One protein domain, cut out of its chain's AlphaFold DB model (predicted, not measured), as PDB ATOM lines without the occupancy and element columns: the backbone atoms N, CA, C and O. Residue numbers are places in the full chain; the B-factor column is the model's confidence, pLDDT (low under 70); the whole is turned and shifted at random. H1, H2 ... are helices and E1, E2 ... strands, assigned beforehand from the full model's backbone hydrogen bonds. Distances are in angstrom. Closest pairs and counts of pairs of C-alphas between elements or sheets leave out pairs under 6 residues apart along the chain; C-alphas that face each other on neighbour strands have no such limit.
ATOM      1  N   PHE A  98      28.374  26.921 -52.973       82.94
ATOM      2  CA  PHE A  98      28.176  27.843 -51.864       82.94
ATOM      3  C   PHE A  98      29.085  29.060 -52.036       82.94
ATOM      4  O   PHE A  98      30.092  29.191 -51.357       82.94
ATOM      5  N   GLN A  99      28.726  29.976 -52.937       81.12
ATOM      6  CA  GLN A  99      29.596  31.097 -53.299       81.12
ATOM      7  C   GLN A  99      28.902  32.448 -53.108       81.12
ATOM      8  O   GLN A  99      27.723  32.619 -53.427       81.12
ATOM      9  N   ARG A 100      29.648  33.461 -52.654       79.94
ATOM     10  CA  ARG A 100      29.203  34.864 -52.665       79.94
ATOM     11  C   ARG A 100      29.786  35.613 -53.865       79.94
ATOM     12  O   ARG A 100      31.000  35.783 -53.959       79.94
ATOM     13  N   ARG A 101      28.911  36.136 -54.730       73.88
ATOM     14  CA  ARG A 101      29.240  37.047 -55.838       73.88
ATOM     15  C   ARG A 101      28.693  38.442 -55.527       73.88
ATOM     16  O   ARG A 101      27.493  38.689 -55.629       73.88
ATOM     17  N   GLY A 102      29.570  39.352 -55.104       74.75
ATOM     18  CA  GLY A 102      29.175  40.692 -54.657       74.75
ATOM     19  C   GLY A 102      28.203  40.630 -53.474       74.75
ATOM     20  O   GLY A 102      28.496  40.003 -52.457       74.75
ATOM     21  N   GLU A 103      27.025  41.234 -53.619       76.31
ATOM     22  CA  GLU A 103      25.966  41.236 -52.597       76.31
ATOM     23  C   GLU A 103      24.992  40.053 -52.696       76.31
ATOM     24  O   GLU A 103      23.983  40.019 -51.988       76.31
ATOM     25  N   VAL A 104      25.275  39.064 -53.548       76.19
ATOM     26  CA  VAL A 104      24.384  37.923 -53.785       76.19
ATOM     27  C   VAL A 104      25.104  36.603 -53.523       76.19
ATOM     28  O   VAL A 104      26.192  36.338 -54.030       76.19
ATOM     29  N   TRP A 105      24.472  35.748 -52.730       85.19
ATOM     30  CA  TRP A 105      24.850  34.353 -52.547       85.19
ATOM     31  C   TRP A 105      24.247  33.514 -53.658       85.19
ATOM     32  O   TRP A 105      23.043  33.593 -53.888       85.19
ATOM     33  N   THR A 106      25.079  32.711 -54.310       85.38
ATOM     34  CA  THR A 106      24.679  31.692 -55.278       85.38
ATOM     35  C   THR A 106      24.907  30.337 -54.630       85.38
ATOM     36  O   THR A 106      26.040  29.998 -54.290       85.38
ATOM     37  N   LEU A 107      23.826  29.596 -54.410       88.50
ATOM     38  CA  LEU A 107      23.863  28.323 -53.705       88.50
ATOM     39  C   LEU A 107      23.237  27.218 -54.553       88.50
ATOM     40  O   LEU A 107      22.256  27.462 -55.253       88.50
ATOM     41  N   ARG A 108      23.763  26.003 -54.447       87.38
ATOM     42  CA  ARG A 108      23.194  24.802 -55.061       87.38
ATOM     43  C   ARG A 108      23.495  23.602 -54.187       87.38
ATOM     44  O   ARG A 108      24.589  23.508 -53.638       87.38
ATOM     45  N   PHE A 109      22.535  22.702 -54.049       89.69
ATOM     46  CA  PHE A 109      22.705  21.505 -53.243       89.69
ATOM     47  C   PHE A 109      22.255  20.275 -54.015       89.69
ATOM     48  O   PHE A 109      21.131  20.230 -54.510       89.69
ATOM     49  N   ASN A 110      23.141  19.285 -54.091       85.69
ATOM     50  CA  ASN A 110      22.929  17.996 -54.736       85.69
ATOM     51  C   ASN A 110      22.288  18.085 -56.138       85.69
ATOM     52  O   ASN A 110      21.320  17.386 -56.432       85.69
ATOM     53  N   GLY A 111      22.771  19.002 -56.982       78.44
ATOM     54  CA  GLY A 111      22.242  19.179 -58.343       78.44
ATOM     55  C   GLY A 111      20.836  19.787 -58.414       78.44
ATOM     56  O   GLY A 111      20.215  19.779 -59.473       78.44
ATOM     57  N   GLY A 112      20.320  20.314 -57.299       79.56
ATOM     58  CA  GLY A 112      19.059  21.047 -57.253       79.56
ATOM     59  C   GLY A 112      19.109  22.385 -57.998       79.56
ATOM     60  O   GLY A 112      20.111  22.767 -58.605       79.56
ATOM     61  N   SER A 113      18.010  23.137 -57.936       79.81
ATOM     62  CA  SER A 113      17.947  24.474 -58.537       79.81
ATOM     63  C   SER A 113      18.979  25.420 -57.914       79.81
ATOM     64  O   SER A 113      19.326  25.292 -56.744       79.81
ATOM     65  N   VAL A 114      19.453  26.404 -58.681       83.12
ATOM     66  CA  VAL A 114      20.337  27.454 -58.159       83.12
ATOM     67  C   VAL A 114      19.517  28.465 -57.358       83.12
ATOM     68  O   VAL A 114      18.571  29.069 -57.869       83.12
ATOM     69  N   LEU A 115      19.898  28.694 -56.103       82.81
ATOM     70  CA  LEU A 115      19.310  29.711 -55.241       82.81
ATOM     71  C   LEU A 115      20.155  30.978 -55.301       82.81
ATOM     72  O   LEU A 115      21.363  30.938 -55.075       82.81
ATOM     73  N   GLN A 116      19.492  32.116 -55.493       83.50
ATOM     74  CA  GLN A 116      20.095  33.425 -55.265       83.50
ATOM     75  C   GLN A 116      19.477  34.118 -54.051       83.50
ATOM     76  O   GLN A 116      18.247  34.222 -53.927       83.50
ATOM     77  N   LEU A 117      20.329  34.556 -53.123       81.75
ATOM     78  CA  LEU A 117      19.927  35.214 -51.879       81.75
ATOM     79  C   LEU A 117      20.771  36.473 -51.635       81.75
ATOM     80  O   LEU A 117      21.996  36.388 -51.641       81.75
ATOM     81  N   PRO A 118      20.158  37.643 -51.385       83.31
ATOM     82  CA  PRO A 118      20.916  38.848 -51.072       83.31
ATOM     83  C   PRO A 118      21.579  38.722 -49.695       83.31
ATOM     84  O   PRO A 118      20.938  38.324 -48.717       83.31
ATOM     85  N   HIS A 119      22.850  39.104 -49.597       84.56
ATOM     86  CA  HIS A 119      23.625  39.026 -48.361       84.56
ATOM     87  C   HIS A 119      22.993  39.852 -47.233       84.56
ATOM     88  O   HIS A 119      22.913  39.373 -46.105       84.56
ATOM     89  N   SER A 120      22.427  41.021 -47.543       77.00
ATOM     90  CA  SER A 120      21.737  41.882 -46.570       77.00
ATOM     91  C   SER A 120      20.596  41.189 -45.810       77.00
ATOM     92  O   SER A 120      20.360  41.494 -44.643       77.00
ATOM     93  N   LYS A 121      19.907  40.221 -46.432       78.62
ATOM     94  CA  LYS A 121      18.817  39.448 -45.801       78.62
ATOM     95  C   LYS A 121      19.260  38.068 -45.314       78.62
ATOM     96  O   LYS A 121      18.484  37.358 -44.677       78.62
ATOM     97  N   SER A 122      20.480  37.652 -45.634       86.81
ATOM     98  CA  SER A 122      20.996  36.309 -45.352       86.81
ATOM     99  C   SER A 122      22.469  36.359 -44.951       86.81
ATOM    100  O   SER A 122      23.271  35.532 -45.374       86.81
ATOM    101  N   SER A 123      22.831  37.321 -44.099       87.19
ATOM    102  CA  SER A 123      24.210  37.517 -43.632       87.19
ATOM    103  C   SER A 123      24.761  36.303 -42.885       87.19
ATOM    104  O   SER A 123      25.956  36.034 -42.948       87.19
ATOM    105  N   GLY A 124      23.870  35.500 -42.289       89.44
ATOM    106  CA  GLY A 124      24.167  34.191 -41.708       89.44
ATOM    107  C   GLY A 124      24.884  33.214 -42.646       89.44
ATOM    108  O   GLY A 124      25.602  32.344 -42.164       89.44
ATOM    109  N   LEU A 125      24.728  33.365 -43.969       92.06
ATOM    110  CA  LEU A 125      25.408  32.524 -44.958       92.06
ATOM    111  C   LEU A 125      26.928  32.717 -44.945       92.06
ATOM    112  O   LEU A 125      27.630  31.765 -45.251       92.06
ATOM    113  N   ALA A 126      27.440  33.881 -44.529       88.38
ATOM    114  CA  ALA A 126      28.883  34.098 -44.401       88.38
ATOM    115  C   ALA A 126      29.501  33.196 -43.321       88.38
ATOM    116  O   ALA A 126      30.504  32.541 -43.568       88.38
ATOM    117  N   TYR A 127      28.853  33.086 -42.158       90.50
ATOM    118  CA  TYR A 127      29.307  32.197 -41.081       90.50
ATOM    119  C   TYR A 127      29.227  30.721 -41.484       90.50
ATOM    120  O   TYR A 127      30.088  29.928 -41.120       90.50
ATOM    121  N   ILE A 128      28.189  30.347 -42.239       91.69
ATOM    122  CA  ILE A 128      28.029  28.977 -42.741       91.69
ATOM    123  C   ILE A 128      29.096  28.659 -43.798       91.69
ATOM    124  O   ILE A 128      29.648  27.569 -43.771       91.69
ATOM    125  N   HIS A 129      29.398  29.597 -44.699       91.69
ATOM    126  CA  HIS A 129      30.420  29.447 -45.742       91.69
ATOM    127  C   HIS A 129      31.802  29.174 -45.157       91.69
ATOM    128  O   HIS A 129      32.448  28.215 -45.562       91.69
ATOM    129  N   GLU A 130      32.216  29.952 -44.158       82.44
ATOM    130  CA  GLU A 130      33.491  29.741 -43.462       82.44
ATOM    131  C   GLU A 130      33.539  28.383 -42.744       82.44
ATOM    132  O   GLU A 130      34.535  27.667 -42.820       82.44
ATOM    133  N   ALA A 131      32.438  27.964 -42.111       85.06
ATOM    134  CA  ALA A 131      32.357  26.639 -41.496       85.06
ATOM    135  C   ALA A 131      32.407  25.502 -42.535       85.06
ATOM    136  O   ALA A 131      32.982  24.451 -42.270       85.06
ATOM    137  N   ILE A 132      31.825  25.702 -43.722       85.56
ATOM    138  CA  ILE A 132      31.867  24.740 -44.832       85.56
ATOM    139  C   ILE A 132      33.270  24.640 -45.444       85.56
ATOM    140  O   ILE A 132      33.665  23.547 -45.836       85.56
ATOM    141  N   GLN A 133      34.038  25.734 -45.496       79.69
ATOM    142  CA  GLN A 133      35.439  25.701 -45.940       79.69
ATOM    143  C   GLN A 133      36.350  24.934 -44.971       79.69
ATOM    144  O   GLN A 133      37.393  24.424 -45.376       79.69
ATOM    145  N   LYS A 134      35.952  24.827 -43.698       78.44
ATOM    146  CA  LYS A 134      36.690  24.130 -42.637       78.44
ATOM    147  C   LYS A 134      35.823  23.032 -41.973       78.44
ATOM    148  O   LYS A 134      35.524  23.143 -40.779       78.44
ATOM    149  N   PRO A 135      35.395  21.969 -42.695       78.81
ATOM    150  CA  PRO A 135      34.541  20.926 -42.123       78.81
ATOM    151  C   PRO A 135      35.181  20.261 -40.900       78.81
ATOM    152  O   PRO A 135      36.371  19.960 -40.891       78.81
ATOM    153  N   GLY A 136      34.386  20.020 -39.858       73.06
ATOM    154  CA  GLY A 136      34.824  19.394 -38.608       73.06
ATOM    155  C   GLY A 136      35.573  20.318 -37.642       73.06
ATOM    156  O   GLY A 136      35.777  19.935 -36.491       73.06
ATOM    157  N   ILE A 137      35.932  21.538 -38.055       75.50
ATOM    158  CA  ILE A 137      36.647  22.501 -37.210       75.50
ATOM    159  C   ILE A 137      35.645  23.404 -36.485       75.50
ATOM    160  O   ILE A 137      34.785  24.035 -37.101       75.50
ATOM    161  N   ALA A 138      35.756  23.467 -35.158       75.06
ATOM    162  CA  ALA A 138      34.980  24.384 -34.333       75.06
ATOM    163  C   ALA A 138      35.594  25.794 -34.383       75.06
ATOM    164  O   ALA A 138      36.738  25.995 -33.980       75.06
ATOM    165  N   LEU A 139      34.835  26.764 -34.896       74.19
ATOM    166  CA  LEU A 139      35.262  28.155 -35.062       74.19
ATOM    167  C   LEU A 139      34.668  29.025 -33.949       74.19
ATOM    168  O   LEU A 139      33.443  29.137 -33.858       74.19
ATOM    169  N   ASP A 140      35.505  29.657 -33.122       81.06
ATOM    170  CA  ASP A 140      35.040  30.585 -32.080       81.06
ATOM    171  C   ASP A 140      34.275  31.771 -32.693       81.06
ATOM    172  O   ASP A 140      34.677  32.355 -33.701       81.06
ATOM    173  N   VAL A 141      33.144  32.130 -32.084       77.88
ATOM    174  CA  VAL A 141      32.211  33.124 -32.628       77.88
ATOM    175  C   VAL A 141      32.788  34.541 -32.677       77.88
ATOM    176  O   VAL A 141      32.435  35.304 -33.577       77.88
ATOM    177  N   VAL A 142      33.670  34.904 -31.739       74.50
ATOM    178  CA  VAL A 142      34.328  36.220 -31.711       74.50
ATOM    179  C   VAL A 142      35.337  36.304 -32.844       74.50
ATOM    180  O   VAL A 142      35.354  37.278 -33.604       74.50
ATOM    181  N   HIS A 143      36.137  35.250 -32.985       69.94
ATOM    182  CA  HIS A 143      37.095  35.137 -34.070       69.94
ATOM    183  C   HIS A 143      36.393  35.164 -35.438       69.94
ATOM    184  O   HIS A 143      36.739  35.969 -36.303       69.94
ATOM    185  N   LEU A 144      35.336  34.368 -35.607       73.88
ATOM    186  CA  LEU A 144      34.620  34.255 -36.872       73.88
ATOM    187  C   LEU A 144      33.911  35.557 -37.283       73.88
ATOM    188  O   LEU A 144      33.964  35.936 -38.453       73.88
ATOM    189  N   ASP A 145      33.276  36.272 -36.345       79.25
ATOM    190  CA  ASP A 145      32.679  37.589 -36.632       79.25
ATOM    191  C   ASP A 145      33.745  38.597 -37.079       79.25
ATOM    192  O   ASP A 145      33.502  39.371 -38.001       79.25
ATOM    193  N   SER A 146      34.945  38.533 -36.492       71.12
ATOM    194  CA  SER A 146      36.070  39.399 -36.856       71.12
ATOM    195  C   SER A 146      36.603  39.092 -38.255       71.12
ATOM    196  O   SER A 146      36.799  40.013 -39.046       71.12
ATOM    197  N   VAL A 147      36.776  37.811 -38.601       70.06
ATOM    198  CA  VAL A 147      37.199  37.385 -39.946       70.06
ATOM    199  C   VAL A 147      36.181  37.815 -41.001       70.06
ATOM    200  O   VAL A 147      36.555  38.363 -42.036       70.06
ATOM    201  N   ILE A 148      34.886  37.639 -40.729       73.25
ATOM    202  CA  ILE A 148      33.819  38.023 -41.663       73.25
ATOM    203  C   ILE A 148      33.717  39.544 -41.796       73.25
ATOM    204  O   ILE A 148      33.554  40.049 -42.908       73.25
ATOM    205  N   ALA A 149      33.837  40.286 -40.693       70.38
ATOM    206  CA  ALA A 149      33.867  41.744 -40.721       70.38
ATOM    207  C   ALA A 149      35.078  42.259 -41.510       70.38
ATOM    208  O   ALA A 149      34.932  43.160 -42.334       70.38
ATOM    209  N   LEU A 150      36.248  41.639 -41.333       61.09
ATOM    210  CA  LEU A 150      37.448  41.949 -42.103       61.09
ATOM    211  C   LEU A 150      37.247  41.642 -43.591       61.09
ATOM    212  O   LEU A 150      37.548  42.479 -44.435       61.09
ATOM    213  N   ALA A 151      36.678  40.485 -43.929       61.53
ATOM    214  CA  ALA A 151      36.376  40.114 -45.309       61.53
ATOM    215  C   ALA A 151      35.353  41.053 -45.975       61.53
ATOM    216  O   ALA A 151      35.396  41.227 -47.191       61.53
ATOM    217  N   ALA A 152      34.449  41.657 -45.198       61.41
ATOM    218  CA  ALA A 152      33.525  42.686 -45.670       61.41
ATOM    219  C   ALA A 152      34.185  44.072 -45.790       61.41
ATOM    220  O   ALA A 152      33.806  44.852 -46.661       61.41
ATOM    221  N   ALA A 153      35.164  44.373 -44.934       52.72
ATOM    222  CA  ALA A 153      35.922  45.622 -44.952       52.72
ATOM    223  C   ALA A 153      37.000  45.653 -46.048       52.72
ATOM    224  O   ALA A 153      37.382  46.734 -46.487       52.72
ATOM    225  N   VAL A 154      37.477  44.489 -46.505       44.09
ATOM    226  CA  VAL A 154      38.380  44.357 -47.656       44.09
ATOM    227  C   VAL A 154      37.567  44.493 -48.949       44.09
ATOM    228  O   VAL A 154      36.806  43.583 -49.293       44.09
ATOM    229  N   PRO A 155      37.736  45.576 -49.730       39.28
ATOM    230  CA  PRO A 155      37.110  45.670 -51.037       39.28
ATOM    231  C   PRO A 155      37.767  44.644 -51.962       39.28
ATOM    232  O   PRO A 155      38.978  44.679 -52.190       39.28
ATOM    233  N   ARG A 156      36.969  43.725 -52.509       42.12
ATOM    234  CA  ARG A 156      37.407  42.859 -53.612       42.12
ATOM    235  C   ARG A 156      37.580  43.715 -54.883       42.12
ATOM    236  O   ARG A 156      36.860  44.706 -55.031       42.12
ATOM    237  N   PRO A 157      38.540  43.390 -55.770       36.00
ATOM    238  CA  PRO A 157      38.877  44.217 -56.930       36.00
ATOM    239  C   PRO A 157      37.626  44.542 -57.759       36.00
ATOM    240  O   PRO A 157      36.908  43.643 -58.188       36.00
ATOM    241  N   GLY A 158      37.344  45.843 -57.899       39.34
ATOM    242  CA  GLY A 158      36.110  46.380 -58.488       39.34
ATOM    243  C   GLY A 158      35.550  47.632 -57.794       39.34
ATOM    244  O   GLY A 158      34.707  48.312 -58.366       39.34
ATOM    245  N   SER A 159      36.031  47.984 -56.597       34.16
ATOM    246  CA  SER A 159      35.633  49.218 -55.901       34.16
ATOM    247  C   SER A 159      36.760  50.254 -55.935       34.16
ATOM    248  O   SER A 159      37.754  50.128 -55.215       34.16
ATOM    249  N   ALA A 160      36.607  51.284 -56.767       37.12
ATOM    250  CA  ALA A 160      37.445  52.478 -56.723       37.12
ATOM    251  C   ALA A 160      37.133  53.286 -55.449       37.12
ATOM    252  O   ALA A 160      35.980  53.601 -55.172       37.12
ATOM    253  N   GLY A 161      38.167  53.589 -54.667       32.34
ATOM    254  CA  GLY A 161      38.091  54.404 -53.451       32.34
ATOM    255  C   GLY A 161      39.405  54.323 -52.677       32.34
ATOM    256  O   GLY A 161      39.718  53.271 -52.128       32.34
ATOM    257  N   GLU A 162      40.212  55.379 -52.755       32.03
ATOM    258  CA  GLU A 162      41.602  55.567 -52.287       32.03
ATOM    259  C   GLU A 162      41.894  55.144 -50.826       32.03
ATOM    260  O   GLU A 162      41.039  55.261 -49.961       32.03
ATOM    261  N   VAL A 163      42.985  54.400 -50.557       45.91
ATOM    262  CA  VAL A 163      44.323  54.854 -50.063       45.91
ATOM    263  C   VAL A 163      44.219  55.391 -48.627       45.91
ATOM    264  O   VAL A 163      43.962  56.562 -48.406       45.91
ATOM    265  N   LEU A 164      44.239  54.522 -47.615       36.00
ATOM    266  CA  LEU A 164      45.437  54.035 -46.905       36.00
ATOM    267  C   LEU A 164      45.039  52.723 -46.176       36.00
ATOM    268  O   LEU A 164      43.937  52.656 -45.641       36.00
ATOM    269  N   GLY A 165      45.873  51.673 -46.161       42.88
ATOM    270  CA  GLY A 165      45.584  50.411 -45.435       42.88
ATOM    271  C   GLY A 165      45.216  49.179 -46.285       42.88
ATOM    272  O   GLY A 165      44.809  48.153 -45.751       42.88
ATOM    273  N   LYS A 166      45.365  49.236 -47.614       43.84
ATOM    274  CA  LYS A 166      44.989  48.131 -48.526       43.84
ATOM    275  C   LYS A 166      46.040  47.020 -48.654       43.84
ATOM    276  O   LYS A 166      45.679  45.855 -48.789       43.84
ATOM    277  N   ALA A 167      47.327  47.364 -48.622       43.06
ATOM    278  CA  ALA A 167      48.420  46.394 -48.749       43.06
ATOM    279  C   ALA A 167      48.737  45.698 -47.415       43.06
ATOM    280  O   ALA A 167      49.066  44.513 -47.390       43.06
ATOM    281  N   ASP A 168      48.568  46.413 -46.301       46.59
ATOM    282  CA  ASP A 168      48.896  45.898 -44.973       46.59
ATOM    283  C   ASP A 168      47.916  44.802 -44.540       46.59
ATOM    284  O   ASP A 168      48.343  43.766 -44.043       46.59
ATOM    285  N   ILE A 169      46.616  44.953 -44.822       47.22
ATOM    286  CA  ILE A 169      45.584  43.973 -44.440       47.22
ATOM    287  C   ILE A 169      45.737  42.643 -45.194       47.22
ATOM    288  O   ILE A 169      45.632  41.577 -44.586       47.22
ATOM    289  N   ALA A 170      46.026  42.672 -46.499       49.22
ATOM    290  CA  ALA A 170      46.262  41.454 -47.279       49.22
ATOM    291  C   ALA A 170      47.524  40.709 -46.807       49.22
ATOM    292  O   ALA A 170      47.534  39.481 -46.722       49.22
ATOM    293  N   ARG A 171      48.567  41.457 -46.429       52.31
ATOM    294  CA  ARG A 171      49.788  40.905 -45.837       52.31
ATOM    295  C   ARG A 171      49.526  40.302 -44.455       52.31
ATOM    296  O   ARG A 171      50.002  39.203 -44.185       52.31
ATOM    297  N   TYR A 172      48.746  40.976 -43.610       56.59
ATOM    298  CA  TYR A 172      48.339  40.445 -42.308       56.59
ATOM    299  C   TYR A 172      47.516  39.168 -42.445       56.59
ATOM    300  O   TYR A 172      47.747  38.231 -41.692       56.59
ATOM    301  N   ARG A 173      46.626  39.091 -43.439       56.72
ATOM    302  CA  ARG A 173      45.863  37.876 -43.736       56.72
ATOM    303  C   ARG A 173      46.768  36.703 -44.124       56.72
ATOM    304  O   ARG A 173      46.637  35.639 -43.535       56.72
ATOM    305  N   GLY A 174      47.715  36.904 -45.042       61.81
ATOM    306  CA  GLY A 174      48.654  35.842 -45.429       61.81
ATOM    307  C   GLY A 174      49.539  35.374 -44.266       61.81
ATOM    308  O   GLY A 174      49.768  34.182 -44.093       61.81
ATOM    309  N   LEU A 175      49.987  36.306 -43.419       63.78
ATOM    310  CA  LEU A 175      50.747  35.977 -42.207       63.78
ATOM    311  C   LEU A 175      49.888  35.244 -41.165       63.78
ATOM    312  O   LEU A 175      50.391  34.354 -40.481       63.78
ATOM    313  N   TYR A 176      48.605  35.591 -41.060       62.69
ATOM    314  CA  TYR A 176      47.646  34.935 -40.174       62.69
ATOM    315  C   TYR A 176      47.382  33.491 -40.608       62.69
ATOM    316  O   TYR A 176      47.557  32.579 -39.808       62.69
ATOM    317  N   GLU A 177      47.056  33.278 -41.885       58.72
ATOM    318  CA  GLU A 177      46.812  31.951 -42.471       58.72
ATOM    319  C   GLU A 177      48.055  31.047 -42.346       58.72
ATOM    320  O   GLU A 177      47.941  29.880 -41.975       58.72
ATOM    321  N   SER A 178      49.259  31.598 -42.549       65.75
ATOM    322  CA  SER A 178      50.520  30.878 -42.303       65.75
ATOM    323  C   SER A 178      50.698  30.497 -40.830       65.75
ATOM    324  O   SER A 178      51.124  29.387 -40.524       65.75
ATOM    325  N   THR A 179      50.353  31.396 -39.903       65.62
ATOM    326  CA  THR A 179      50.486  31.149 -38.457       65.62
ATOM    327  C   THR A 179      49.443  30.135 -37.962       65.62
ATOM    328  O   THR A 179      49.750  29.336 -37.079       65.62
ATOM    329  N   GLU A 180      48.232  30.109 -38.540       68.88
ATOM    330  CA  GLU A 180      47.237  29.053 -38.288       68.88
ATOM    331  C   GLU A 180      47.754  27.682 -38.744       68.88
ATOM    332  O   GLU A 180      47.669  26.714 -37.989       68.88
ATOM    333  N   ALA A 181      48.344  27.606 -39.942       67.88
ATOM    334  CA  ALA A 181      48.921  26.366 -40.455       67.88
ATOM    335  C   ALA A 181      50.061  25.850 -39.556       67.88
ATOM    336  O   ALA A 181      50.103  24.663 -39.226       67.88
ATOM    337  N   GLU A 182      50.940  26.744 -39.092       65.88
ATOM    338  CA  GLU A 182      51.999  26.411 -38.131       65.88
ATOM    339  C   GLU A 182      51.439  25.954 -36.773       65.88
ATOM    340  O   GLU A 182      52.025  25.082 -36.127       65.88
ATOM    341  N   LEU A 183      50.312  26.521 -36.322       65.38
ATOM    342  CA  LEU A 183      49.667  26.143 -35.061       65.38
ATOM    343  C   LEU A 183      49.054  24.745 -35.153       65.38
ATOM    344  O   LEU A 183      49.186  23.952 -34.221       65.38
ATOM    345  N   ASP A 184      48.395  24.431 -36.265       64.62
ATOM    346  CA  ASP A 184      47.836  23.102 -36.497       64.62
ATOM    347  C   ASP A 184      48.931  22.041 -36.611       64.62
ATOM    348  O   ASP A 184      48.778  20.932 -36.094       64.62
ATOM    349  N   GLU A 185      50.072  22.386 -37.202       70.69
ATOM    350  CA  GLU A 185      51.256  21.535 -37.192       70.69
ATOM    351  C   GLU A 185      51.811  21.349 -35.769       70.69
ATOM    352  O   GLU A 185      52.002  20.215 -35.323       70.69
ATOM    353  N   ALA A 186      51.982  22.428 -35.000       70.00
ATOM    354  CA  ALA A 186      52.460  22.357 -33.616       70.00
ATOM    355  C   ALA A 186      51.531  21.525 -32.709       70.00
ATOM    356  O   ALA A 186      52.014  20.755 -31.876       70.00
ATOM    357  N   LYS A 187      50.206  21.605 -32.910       66.75
ATOM    358  CA  LYS A 187      49.211  20.751 -32.233       66.75
ATOM    359  C   LYS A 187      49.387  19.276 -32.577       66.75
ATOM    360  O   LYS A 187      49.325  18.440 -31.680       66.75
ATOM    361  N   ARG A 188      49.643  18.945 -33.848       76.56
ATOM    362  CA  ARG A 188      49.904  17.557 -34.277       76.56
ATOM    363  C   ARG A 188      51.164  16.987 -33.627       76.56
ATOM    364  O   ARG A 188      51.173  15.819 -33.258       76.56
ATOM    365  N   PHE A 189      52.189  17.815 -33.439       78.38
ATOM    366  CA  PHE A 189      53.438  17.425 -32.778       78.38
ATOM    367  C   PHE A 189      53.421  17.589 -31.248       78.38
ATOM    368  O   PHE A 189      54.416  17.276 -30.600       78.38
ATOM    369  N   SER A 190      52.300  18.029 -30.657       81.25
ATOM    370  CA  SER A 190      52.154  18.292 -29.214       81.25
ATOM    371  C   SER A 190      53.239  19.217 -28.633       81.25
ATOM    372  O   SER A 190      53.629  19.084 -27.472       81.25
ATOM    373  N   ASP A 191      53.724  20.175 -29.428       77.00
ATOM    374  CA  ASP A 191      54.732  21.150 -29.004       77.00
ATOM    375  C   ASP A 191      54.058  22.305 -28.247       77.00
ATOM    376  O   ASP A 191      53.707  23.341 -28.812       77.00
ATOM    377  N   VAL A 192      53.837  22.092 -26.950       74.62
ATOM    378  CA  VAL A 192      53.094  23.010 -26.070       74.62
ATOM    379  C   VAL A 192      53.694  24.421 -26.064       74.62
ATOM    380  O   VAL A 192      52.952  25.400 -26.130       74.62
ATOM    381  N   GLY A 193      55.026  24.542 -26.064       75.19
ATOM    382  CA  GLY A 193      55.698  25.844 -26.063       75.19
ATOM    383  C   GLY A 193      55.499  26.606 -27.374       75.19
ATOM    384  O   GLY A 193      55.285  27.820 -27.369       75.19
ATOM    385  N   LYS A 194      55.508  25.897 -28.505       67.88
ATOM    386  CA  LYS A 194      55.246  26.490 -29.820       67.88
ATOM    387  C   LYS A 194      53.765  26.832 -30.013       67.88
ATOM    388  O   LYS A 194      53.459  27.865 -30.605       67.88
ATOM    389  N   ILE A 195      52.853  26.029 -29.465       63.50
ATOM    390  CA  ILE A 195      51.405  26.291 -29.467       63.50
ATOM    391  C   ILE A 195      51.090  27.621 -28.770       63.50
ATOM    392  O   ILE A 195      50.426  28.465 -29.372       63.50
ATOM    393  N   GLU A 196      51.598  27.844 -27.554       65.75
ATOM    394  CA  GLU A 196      51.350  29.087 -26.804       65.75
ATOM    395  C   GLU A 196      51.901  30.322 -27.532       65.75
ATOM    396  O   GLU A 196      51.234  31.356 -27.619       65.75
ATOM    397  N   GLN A 197      53.099  30.217 -28.115       67.62
ATOM    398  CA  GLN A 197      53.706  31.312 -28.876       67.62
ATOM    399  C   GLN A 197      52.916  31.658 -30.141       67.62
ATOM    400  O   GLN A 197      52.723  32.838 -30.449       67.62
ATOM    401  N   LEU A 198      52.457  30.646 -30.879       63.00
ATOM    402  CA  LEU A 198      51.671  30.843 -32.095       63.00
ATOM    403  C   LEU A 198      50.278  31.391 -31.771       63.00
ATOM    404  O   LEU A 198      49.827  32.308 -32.450       63.00
ATOM    405  N   GLN A 199      49.645  30.934 -30.687       63.22
ATOM    406  CA  GLN A 199      48.391  31.511 -30.186       63.22
ATOM    407  C   GLN A 199      48.558  32.984 -29.797       63.22
ATOM    408  O   GLN A 199      47.808  33.831 -30.276       63.22
ATOM    409  N   ALA A 200      49.598  33.328 -29.031       62.59
ATOM    410  CA  ALA A 200      49.878  34.716 -28.661       62.59
ATOM    411  C   ALA A 200      50.164  35.612 -29.881       62.59
ATOM    412  O   ALA A 200      49.824  36.800 -29.886       62.59
ATOM    413  N   ARG A 201      50.780  35.048 -30.930       71.88
ATOM    414  CA  ARG A 201      51.021  35.734 -32.205       71.88
ATOM    415  C   ARG A 201      49.723  35.955 -32.985       71.88
ATOM    416  O   ARG A 201      49.528  37.060 -33.492       71.88
ATOM    417  N   LEU A 202      48.829  34.966 -33.042       63.25
ATOM    418  CA  LEU A 202      47.492  35.118 -33.634       63.25
ATOM    419  C   LEU A 202      46.685  36.194 -32.893       63.25
ATOM    420  O   LEU A 202      46.147  37.092 -33.538       63.25
ATOM    421  N   ASP A 203      46.702  36.187 -31.559       61.34
ATOM    422  CA  ASP A 203      46.037  37.205 -30.735       61.34
ATOM    423  C   ASP A 203      46.600  38.612 -30.977       61.34
ATOM    424  O   ASP A 203      45.864  39.602 -31.008       61.34
ATOM    425  N   ALA A 204      47.918  38.727 -31.164       62.88
ATOM    426  CA  ALA A 204      48.564  39.991 -31.500       62.88
ATOM    427  C   ALA A 204      48.172  40.484 -32.900       62.88
ATOM    428  O   ALA A 204      47.909  41.675 -33.062       62.88
ATOM    429  N   PHE A 205      48.073  39.595 -33.895       62.38
ATOM    430  CA  PHE A 205      47.561  39.962 -35.217       62.38
ATOM    431  C   PHE A 205      46.122  40.459 -35.140       62.38
ATOM    432  O   PHE A 205      45.808  41.504 -35.707       62.38
ATOM    433  N   THR A 206      45.273  39.771 -34.379       56.81
ATOM    434  CA  THR A 206      43.896  40.201 -34.134       56.81
ATOM    435  C   THR A 206      43.859  41.596 -33.504       56.81
ATOM    436  O   THR A 206      43.193  42.480 -34.042       56.81
ATOM    437  N   ARG A 207      44.642  41.855 -32.443       55.25
ATOM    438  CA  ARG A 207      44.744  43.194 -31.822       55.25
ATOM    439  C   ARG A 207      45.183  44.275 -32.811       55.25
ATOM    440  O   ARG A 207      44.518  45.302 -32.914       55.25
ATOM    441  N   ASN A 208      46.243  44.029 -33.575       52.00
ATOM    442  CA  ASN A 208      46.791  45.009 -34.514       52.00
ATOM    443  C   ASN A 208      45.804  45.346 -35.646       52.00
ATOM    444  O   ASN A 208      45.709  46.499 -36.063       52.00
ATOM    445  N   ILE A 209      45.032  44.363 -36.121       56.34
ATOM    446  CA  ILE A 209      43.978  44.578 -37.125       56.34
ATOM    447  C   ILE A 209      42.838  45.427 -36.539       56.34
ATOM    448  O   ILE A 209      42.334  46.330 -37.212       56.34
ATOM    449  N   HIS A 210      42.451  45.190 -35.282       50.91
ATOM    450  CA  HIS A 210      41.436  45.999 -34.598       50.91
ATOM    451  C   HIS A 210      41.880  47.452 -34.373       50.91
ATOM    452  O   HIS A 210      41.087  48.372 -34.576       50.91
ATOM    453  N   GLU A 211      43.142  47.669 -34.000       49.06
ATOM    454  CA  GLU A 211      43.720  49.008 -33.844       49.06
ATOM    455  C   GLU A 211      43.820  49.754 -35.186       49.06
ATOM    456  O   GLU A 211      43.443  50.924 -35.270       49.06
ATOM    457  N   ALA A 212      44.244  49.070 -36.256       46.72
ATOM    458  CA  ALA A 212      44.426  49.658 -37.586       46.72
ATOM    459  C   ALA A 212      43.109  50.005 -38.313       46.72
ATOM    460  O   ALA A 212      43.086  50.903 -39.151       46.72
ATOM    461  N   THR A 213      42.004  49.324 -37.997       46.19
ATOM    462  CA  THR A 213      40.683  49.543 -38.627       46.19
ATOM    463  C   THR A 213      39.813  50.580 -37.911       46.19
ATOM    464  O   THR A 213      38.680  50.826 -38.324       46.19
ATOM    465  N   GLY A 214      40.310  51.215 -36.844       41.69
ATOM    466  CA  GLY A 214      39.555  52.239 -36.120       41.69
ATOM    467  C   GLY A 214      38.334  51.699 -35.363       41.69
ATOM    468  O   GLY A 214      37.489  52.487 -34.938       41.69
ATOM    469  N   LEU A 215      38.251  50.381 -35.129       47.06
ATOM    470  CA  LEU A 215      37.248  49.711 -34.281       47.06
ATOM    471  C   LEU A 215      37.539  49.957 -32.788       47.06
ATOM    472  O   LEU A 215      37.597  49.048 -31.957       47.06
ATOM    473  N   LYS A 216      37.734  51.234 -32.451       37.81
ATOM    474  CA  LYS A 216      38.160  51.774 -31.163       37.81
ATOM    475  C   LYS A 216      37.021  51.716 -30.140       37.81
ATOM    476  O   LYS A 216      36.629  52.751 -29.619       37.81
ATOM    477  N   ASN A 217      36.444  50.536 -29.882       38.75
ATOM    478  CA  ASN A 217      35.618  50.336 -28.684       38.75
ATOM    479  C   ASN A 217      35.353  48.889 -28.221       38.75
ATOM    480  O   ASN A 217      34.441  48.679 -27.427       38.75
ATOM    481  N   HIS A 218      36.118  47.884 -28.657       41.56
ATOM    482  CA  HIS A 218      35.918  46.501 -28.183       41.56
ATOM    483  C   HIS A 218      37.142  45.916 -27.477       41.56
ATOM    484  O   HIS A 218      37.459  44.741 -27.614       41.56
ATOM    485  N   LEU A 219      37.819  46.739 -26.672       38.44
ATOM    486  CA  LEU A 219      38.959  46.315 -25.856       38.44
ATOM    487  C   LEU A 219      38.589  46.186 -24.370       38.44
ATOM    488  O   LEU A 219      39.202  46.801 -23.505       38.44
ATOM    489  N   ARG A 220      37.553  45.387 -24.090       40.59
ATOM    490  CA  ARG A 220      37.343  44.655 -22.829       40.59
ATOM    491  C   ARG A 220      36.164  43.708 -23.040       40.59
ATOM    492  O   ARG A 220      35.040  44.067 -22.725       40.59
ATOM    493  N   ILE A 221      36.401  42.529 -23.614       49.06
ATOM    494  CA  ILE A 221      35.342  41.524 -23.775       49.06
ATOM    495  C   ILE A 221      34.914  41.073 -22.373       49.06
ATOM    496  O   ILE A 221      35.550  40.221 -21.753       49.06
ATOM    497  N   ALA A 222      33.856  41.680 -21.842       50.81
ATOM    498  CA  ALA A 222      33.120  41.096 -20.735       50.81
ATOM    499  C   ALA A 222      32.402  39.842 -21.260       50.81
ATOM    500  O   ALA A 222      32.062  39.762 -22.443       50.81
ATOM    501  N   ALA A 223      32.141  38.858 -20.396       55.06
ATOM    502  CA  ALA A 223      31.376  37.662 -20.770       55.06
ATOM    503  C   ALA A 223      30.031  38.007 -21.457       55.06
ATOM    504  O   ALA A 223      29.570  37.270 -22.331       55.06
ATOM    505  N   ASP A 224      29.465  39.170 -21.127       60.78
ATOM    506  CA  ASP A 224      28.237  39.717 -21.708       60.78
ATOM    507  C   ASP A 224      28.353  40.051 -23.208       60.78
ATOM    508  O   ASP A 224      27.392  39.853 -23.958       60.78
ATOM    509  N   ASP A 225      29.523  40.495 -23.679       68.56
ATOM    510  CA  ASP A 225      29.741  40.830 -25.092       68.56
ATOM    511  C   ASP A 225      29.819  39.570 -25.962       68.56
ATOM    512  O   ASP A 225      29.239  39.531 -27.052       68.56
ATOM    513  N   VAL A 226      30.445  38.501 -25.453       69.94
ATOM    514  CA  VAL A 226      30.480  37.194 -26.132       69.94
ATOM    515  C   VAL A 226      29.078  36.610 -26.235       69.94
ATOM    516  O   VAL A 226      28.685  36.121 -27.290       69.94
ATOM    517  N   GLU A 227      28.294  36.682 -25.161       72.62
ATOM    518  CA  GLU A 227      26.938  36.134 -25.145       72.62
ATOM    519  C   GLU A 227      25.992  36.921 -26.066       72.62
ATOM    520  O   GLU A 227      25.163  36.334 -26.774       72.62
ATOM    521  N   ARG A 228      26.141  38.250 -26.134       77.44
ATOM    522  CA  ARG A 228      25.431  39.082 -27.116       77.44
ATOM    523  C   ARG A 228      25.822  38.702 -28.543       77.44
ATOM    524  O   ARG A 228      24.937  38.557 -29.393       77.44
ATOM    525  N   LEU A 229      27.115  38.517 -28.808       79.38
ATOM    526  CA  LEU A 229      27.602  38.143 -30.129       79.38
ATOM    527  C   LEU A 229      27.108  36.752 -30.541       79.38
ATOM    528  O   LEU A 229      26.554  36.595 -31.629       79.38
ATOM    529  N   ARG A 230      27.185  35.772 -29.636       86.81
ATOM    530  CA  ARG A 230      26.628  34.424 -29.808       86.81
ATOM    531  C   ARG A 230      25.167  34.471 -30.246       86.81
ATOM    532  O   ARG A 230      24.786  33.821 -31.219       86.81
ATOM    533  N   LYS A 231      24.342  35.272 -29.561       83.06
ATOM    534  CA  LYS A 231      22.922  35.456 -29.907       83.06
ATOM    535  C   LYS A 231      22.742  36.115 -31.277       83.06
ATOM    536  O   LYS A 231      21.907  35.655 -32.056       83.06
ATOM    537  N   LYS A 232      23.524  37.158 -31.595       89.19
ATOM    538  CA  LYS A 232      23.504  37.841 -32.904       89.19
ATOM    539  C   LYS A 232      23.813  36.859 -34.038       89.19
ATOM    540  O   LYS A 232      23.027  36.759 -34.980       89.19
ATOM    541  N   VAL A 233      24.918  36.123 -33.931       88.56
ATOM    542  CA  VAL A 233      25.367  35.182 -34.963       88.56
ATOM    543  C   VAL A 233      24.412  33.998 -35.081       88.56
ATOM    544  O   VAL A 233      23.978  33.670 -36.185       88.56
ATOM    545  N   GLY A 234      23.978  33.419 -33.957       88.94
ATOM    546  CA  GLY A 234      22.985  32.342 -33.951       88.94
ATOM    547  C   GLY A 234      21.678  32.746 -34.640       88.94
ATOM    548  O   GLY A 234      21.154  32.005 -35.472       88.94
ATOM    549  N   MET A 235      21.188  33.962 -34.380       89.75
ATOM    550  CA  MET A 235      20.001  34.495 -35.051       89.75
ATOM    551  C   MET A 235      20.231  34.727 -36.553       89.75
ATOM    552  O   MET A 235      19.340  34.458 -37.361       89.75
ATOM    553  N   ALA A 236      21.413  35.203 -36.957       90.88
ATOM    554  CA  ALA A 236      21.762  35.369 -38.369       90.88
ATOM    555  C   ALA A 236      21.779  34.021 -39.111       90.88
ATOM    556  O   ALA A 236      21.170  33.901 -40.178       90.88
ATOM    557  N   ILE A 237      22.404  32.996 -38.523       93.56
ATOM    558  CA  ILE A 237      22.441  31.625 -39.053       93.56
ATOM    559  C   ILE A 237      21.025  31.050 -39.155       93.56
ATOM    560  O   ILE A 237      20.661  30.490 -40.191       93.56
ATOM    561  N   TRP A 238      20.195  31.222 -38.122       91.88
ATOM    562  CA  TRP A 238      18.807  30.755 -38.134       91.88
ATOM    563  C   TRP A 238      17.988  31.390 -39.271       91.88
ATOM    564  O   TRP A 238      17.304  30.680 -40.016       91.88
ATOM    565  N   ARG A 239      18.106  32.711 -39.474       90.62
ATOM    566  CA  ARG A 239      17.450  33.413 -40.594       90.62
ATOM    567  C   ARG A 239      17.931  32.905 -41.951       90.62
ATOM    568  O   ARG A 239      17.104  32.658 -42.825       90.62
ATOM    569  N   ALA A 240      19.239  32.707 -42.115       93.06
ATOM    570  CA  ALA A 240      19.815  32.169 -43.346       93.06
ATOM    571  C   ALA A 240      19.282  30.762 -43.661       93.06
ATOM    572  O   ALA A 240      18.795  30.531 -44.766       93.06
ATOM    573  N   ARG A 241      19.275  29.845 -42.683       93.44
ATOM    574  CA  ARG A 241      18.701  28.497 -42.862       93.44
ATOM    575  C   ARG A 241      17.226  28.541 -43.234       93.44
ATOM    576  O   ARG A 241      16.791  27.769 -44.080       93.44
ATOM    577  N   THR A 242      16.468  29.446 -42.623       91.56
ATOM    578  CA  THR A 242      15.037  29.610 -42.903       91.56
ATOM    579  C   THR A 242      14.811  30.112 -44.331       91.56
ATOM    580  O   THR A 242      13.979  29.559 -45.047       91.56
ATOM    581  N   ALA A 243      15.598  31.096 -44.779       91.56
ATOM    582  CA  ALA A 243      15.550  31.616 -46.144       91.56
ATOM    583  C   ALA A 243      15.932  30.557 -47.191       91.56
ATOM    584  O   ALA A 243      15.285  30.467 -48.233       91.56
ATOM    585  N   VAL A 244      16.942  29.730 -46.899       93.00
ATOM    586  CA  VAL A 244      17.320  28.588 -47.744       93.00
ATOM    587  C   VAL A 244      16.198  27.553 -47.775       93.00
ATOM    588  O   VAL A 244      15.735  27.204 -48.853       93.00
ATOM    589  N   ARG A 245      15.691  27.124 -46.611       93.00
ATOM    590  CA  ARG A 245      14.639  26.098 -46.496       93.00
ATOM    591  C   ARG A 245      13.351  26.467 -47.230       93.00
ATOM    592  O   ARG A 245      12.682  25.580 -47.747       93.00
ATOM    593  N   ALA A 246      13.002  27.753 -47.261       91.06
ATOM    594  CA  ALA A 246      11.826  28.241 -47.977       91.06
ATOM    595  C   ALA A 246      11.932  28.067 -49.503       91.06
ATOM    596  O   ALA A 246      10.907  27.971 -50.170       91.06
ATOM    597  N   LYS A 247      13.153  28.035 -50.052       90.19
ATOM    598  CA  LYS A 247      13.417  27.862 -51.489       90.19
ATOM    599  C   LYS A 247      13.816  26.430 -51.848       90.19
ATOM    600  O   LYS A 247      13.433  25.942 -52.902       90.19
ATOM    601  N   ASP A 248      14.564  25.771 -50.969       90.88
ATOM    602  CA  ASP A 248      14.994  24.383 -51.093       90.88
ATOM    603  C   ASP A 248      14.940  23.699 -49.722       90.88
ATOM    604  O   ASP A 248      15.783  23.894 -48.836       90.88
ATOM    605  N   ALA A 249      13.915  22.868 -49.544       91.81
ATOM    606  CA  ALA A 249      13.692  22.158 -48.297       91.81
ATOM    607  C   ALA A 249      14.766  21.095 -48.013       91.81
ATOM    608  O   ALA A 249      15.041  20.827 -46.841       91.81
ATOM    609  N   ALA A 250      15.361  20.482 -49.042       89.94
ATOM    610  CA  ALA A 250      16.411  19.481 -48.872       89.94
ATOM    611  C   ALA A 250      17.698  20.141 -48.378       89.94
ATOM    612  O   ALA A 250      18.259  19.709 -47.368       89.94
ATOM    613  N   PHE A 251      18.087  21.252 -48.999       93.00
ATOM    614  CA  PHE A 251      19.255  22.010 -48.570       93.00
ATOM    615  C   PHE A 251      19.071  22.614 -47.172       93.00
ATOM    616  O   PHE A 251      19.959  22.539 -46.320       93.00
ATOM    617  N   GLY A 252      17.878  23.138 -46.879       91.31
ATOM    618  CA  GLY A 252      17.542  23.622 -45.541       91.31
ATOM    619  C   GLY A 252      17.679  22.543 -44.457       91.31
ATOM    620  O   GLY A 252      18.223  22.823 -43.387       91.31
ATOM    621  N   ARG A 253      17.233  21.306 -44.731       92.12
ATOM    622  CA  ARG A 253      17.399  20.159 -43.815       92.12
ATOM    623  C   ARG A 253      18.866  19.792 -43.619       92.12
ATOM    624  O   ARG A 253      19.273  19.573 -42.482       92.12
ATOM    625  N   HIS A 254      19.651  19.782 -44.697       92.62
ATOM    626  CA  HIS A 254      21.091  19.526 -44.638       92.62
ATOM    627  C   HIS A 254      21.804  20.518 -43.713       92.62
ATOM    628  O   HIS A 254      22.478  20.114 -42.768       92.62
ATOM    629  N   LEU A 255      21.590  21.822 -43.914       93.62
ATOM    630  CA  LEU A 255      22.191  22.851 -43.059       93.62
ATOM    631  C   LEU A 255      21.701  22.768 -41.610       93.62
ATOM    632  O   LEU A 255      22.451  23.066 -40.683       93.62
ATOM    633  N   GLN A 256      20.441  22.387 -41.393       92.44
ATOM    634  CA  GLN A 256      19.899  22.224 -40.049       92.44
ATOM    635  C   GLN A 256      20.556  21.065 -39.291       92.44
ATOM    636  O   GLN A 256      20.825  21.225 -38.102       92.44
ATOM    637  N   ALA A 257      20.804  19.938 -39.960       92.12
ATOM    638  CA  ALA A 257      21.397  18.753 -39.348       92.12
ATOM    639  C   ALA A 257      22.907  18.910 -39.110       92.12
ATOM    640  O   ALA A 257      23.416  18.489 -38.074       92.12
ATOM    641  N   ASN A 258      23.598  19.556 -40.052       92.69
ATOM    642  CA  ASN A 258      25.056  19.507 -40.129       92.69
ATOM    643  C   ASN A 258      25.751  20.780 -39.630       92.69
ATOM    644  O   ASN A 258      26.930  20.734 -39.306       92.69
ATOM    645  N   VAL A 259      25.054  21.919 -39.511       93.00
ATOM    646  CA  VAL A 259      25.639  23.136 -38.921       93.00
ATOM    647  C   VAL A 259      25.197  23.261 -37.461       93.00
ATOM    648  O   VAL A 259      24.007  23.402 -37.155       93.00
ATOM    649  N   ARG A 260      26.157  23.312 -36.540       90.44
ATOM    650  CA  ARG A 260      25.926  23.623 -35.122       90.44
ATOM    651  C   ARG A 260      26.376  25.052 -34.851       90.44
ATOM    652  O   ARG A 260      27.418  25.481 -35.331       90.44
ATOM    653  N   SER A 261      25.562  25.799 -34.113       86.62
ATOM    654  CA  SER A 261      25.841  27.194 -33.768       86.62
ATOM    655  C   SER A 261      25.718  27.390 -32.263       86.62
ATOM    656  O   SER A 261      24.648  27.162 -31.696       86.62
ATOM    657  N   GLY A 262      26.796  27.837 -31.635       82.00
ATOM    658  CA  GLY A 262      26.882  28.172 -30.222       82.00
ATOM    659  C   GLY A 262      27.964  29.225 -30.012       82.00
ATOM    660  O   GLY A 262      28.082  30.146 -30.817       82.00
ATOM    661  N   ARG A 263      28.743  29.101 -28.932       75.88
ATOM    662  CA  ARG A 263      29.979  29.888 -28.770       75.88
ATOM    663  C   ARG A 263      31.010  29.534 -29.846       75.88
ATOM    664  O   ARG A 263      31.791  30.384 -30.245       75.88
ATOM    665  N   GLU A 264      30.926  28.310 -30.348       79.50
ATOM    666  CA  GLU A 264      31.641  27.845 -31.523       79.50
ATOM    667  C   GLU A 264      30.640  27.484 -32.624       79.50
ATOM    668  O   GLU A 264      29.491  27.100 -32.355       79.50
ATOM    669  N   ILE A 265      31.069  27.623 -33.871       84.81
ATOM    670  CA  ILE A 265      30.309  27.258 -35.060       84.81
ATOM    671  C   ILE A 265      31.079  26.160 -35.773       84.81
ATOM    672  O   ILE A 265      32.258  26.318 -36.067       84.81
ATOM    673  N   VAL A 266      30.409  25.041 -36.031       84.56
ATOM    674  CA  VAL A 266      31.014  23.881 -36.690       84.56
ATOM    675  C   VAL A 266      30.053  23.319 -37.724       84.56
ATOM    676  O   VAL A 266      28.837  23.262 -37.502       84.56
ATOM    677  N   TYR A 267      30.605  22.898 -38.855       88.38
ATOM    678  CA  TYR A 267      29.899  22.136 -39.871       88.38
ATOM    679  C   TYR A 267      30.429  20.701 -39.887       88.38
ATOM    680  O   TYR A 267      31.622  20.485 -40.077       88.38
ATOM    681  N   VAL A 268      29.553  19.724 -39.661       89.69
ATOM    682  CA  VAL A 268      29.884  18.294 -39.642       89.69
ATOM    683  C   VAL A 268      28.900  17.573 -40.546       89.69
ATOM    684  O   VAL A 268      27.725  17.487 -40.205       89.69
TER     685      VAL A 268
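This is residues 98 to 268 of the 277 residues of an uncharacterized protein of Phycisphaerales bacterium (UniProt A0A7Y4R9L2). The model has two lobes: a body of helices and two small sheets built round the short helix H1, and beside it a long helical hairpin of H3 and H4. In the body, the three-stranded sheet E1 E2 E3, the strand hairpin E4 E5, H2 and the long helix H5 surround H1, and H6 folds back along the last part of H5; H2 is on the side towards the H3 and H4 hairpin, and residues 159 to 164 of the loop between H2 and H3 stick out. The printed part has 171 residues with six named helices and five named strands, in the order E1 E2 E3 H1 H2 H3 H4 H5 H6 E4 E5. Both sheets, E1 - E2 - E3 and E4 - E5, are antiparallel, and the class is mostly helix. The whole is compact, with a radius of gyration of the C-alphas of 17.5 A and spans of 47 by 44 by 33 A.

E1, residues 98 to 101, E2, residues 104 to 108, and E3, residues 115 to 118, form a meander, each strand the antiparallel neighbour of the one before. E1 and E2 are a hairpin with N 101 and O 104 at 2.8 A; E2 and E3 are a hairpin with N 107 and O 115 at 2.9 A. H1, residues 124 to 133, is on this sheet at a height over the sheet of 9.3 A. It lies over E1 and, on the local plane, runs slantwise to the strands at 53 degrees to E1; the closest C-alphas of E1 and H1 are those of Phe 98 and His 129, 6.7 A apart. H2, residues 141 to 153, touches H1 with residues 144 to 148 alone, about perpendicular at 77 degrees, closest at the C-alphas of Ala 126 and Ile 148, 6.9 A. H3, residues 166 to 188, and H4, residues 192 to 212, are a helical hairpin at a shallow tilt of 18 degrees, opposite ways, closest at the C-alphas of Ala 186 and Ile 195, 5.8 A. H2 is near both, with 5 pairs of C-alphas within 10 A to H3 and 8 to H4. H5, residues 223 to 247, is the hub and touches three helices. It touches H1 with residues 233 to 241 alone, about perpendicular at 90 degrees, closest at the C-alphas of Gly 124 and Ile 237, 4.1 A. It touches H2 at a steep tilt of 66 degrees, closest at the C-alphas of Val 141 and Arg 230, 6.4 A. It only grazes the sheet E1 E2 E3, with residues 240 to 247. H6, residues 249 to 258, makes a helical hairpin with H5 at a shallow tilt of 29 degrees, opposite ways, closest at the C-alphas of Arg 245 and Gly 252, 3.9 A. E4, residues 259 to 261, and E5, residues 264 to 267, are an antiparallel hairpin with N 260 and O 266 at 2.8 A. The closest C-alphas of H1 and E5 are those of Ala 131 and Tyr 267, 5.4 A apart. Residues 139 to 140 form a short antiparallel pairing with residues 264 to 265 of E5. Every O i to N i+4 pair is within hydrogen-bond range in H1, H2, H4 and H6; the figures are 18 of 19 in H3 and 20 of 21 in H5.

E1 begins at C-alpha 98, (28.176, 27.843, -51.864). H2 measures 17.9 A from first to last C-alpha, H3 34.1 A, H4 30.3 A and H5 36.9 A. H5 begins at C-alpha 223, (31.376, 37.662, -20.770), and E5 ends at C-alpha 267, (29.899, 22.136, -39.871).

The two C-alphas farthest apart are those of Ser 113 and Gly 193, 49.8 A. The printed part has no cut. The link from H2 to H3, 12 residues, is long, and its residues 159 to 164 stand free. The mean pLDDT of the printed part is 71.6; 69 residues are under 70, among them 150 to 184 and 202 to 226.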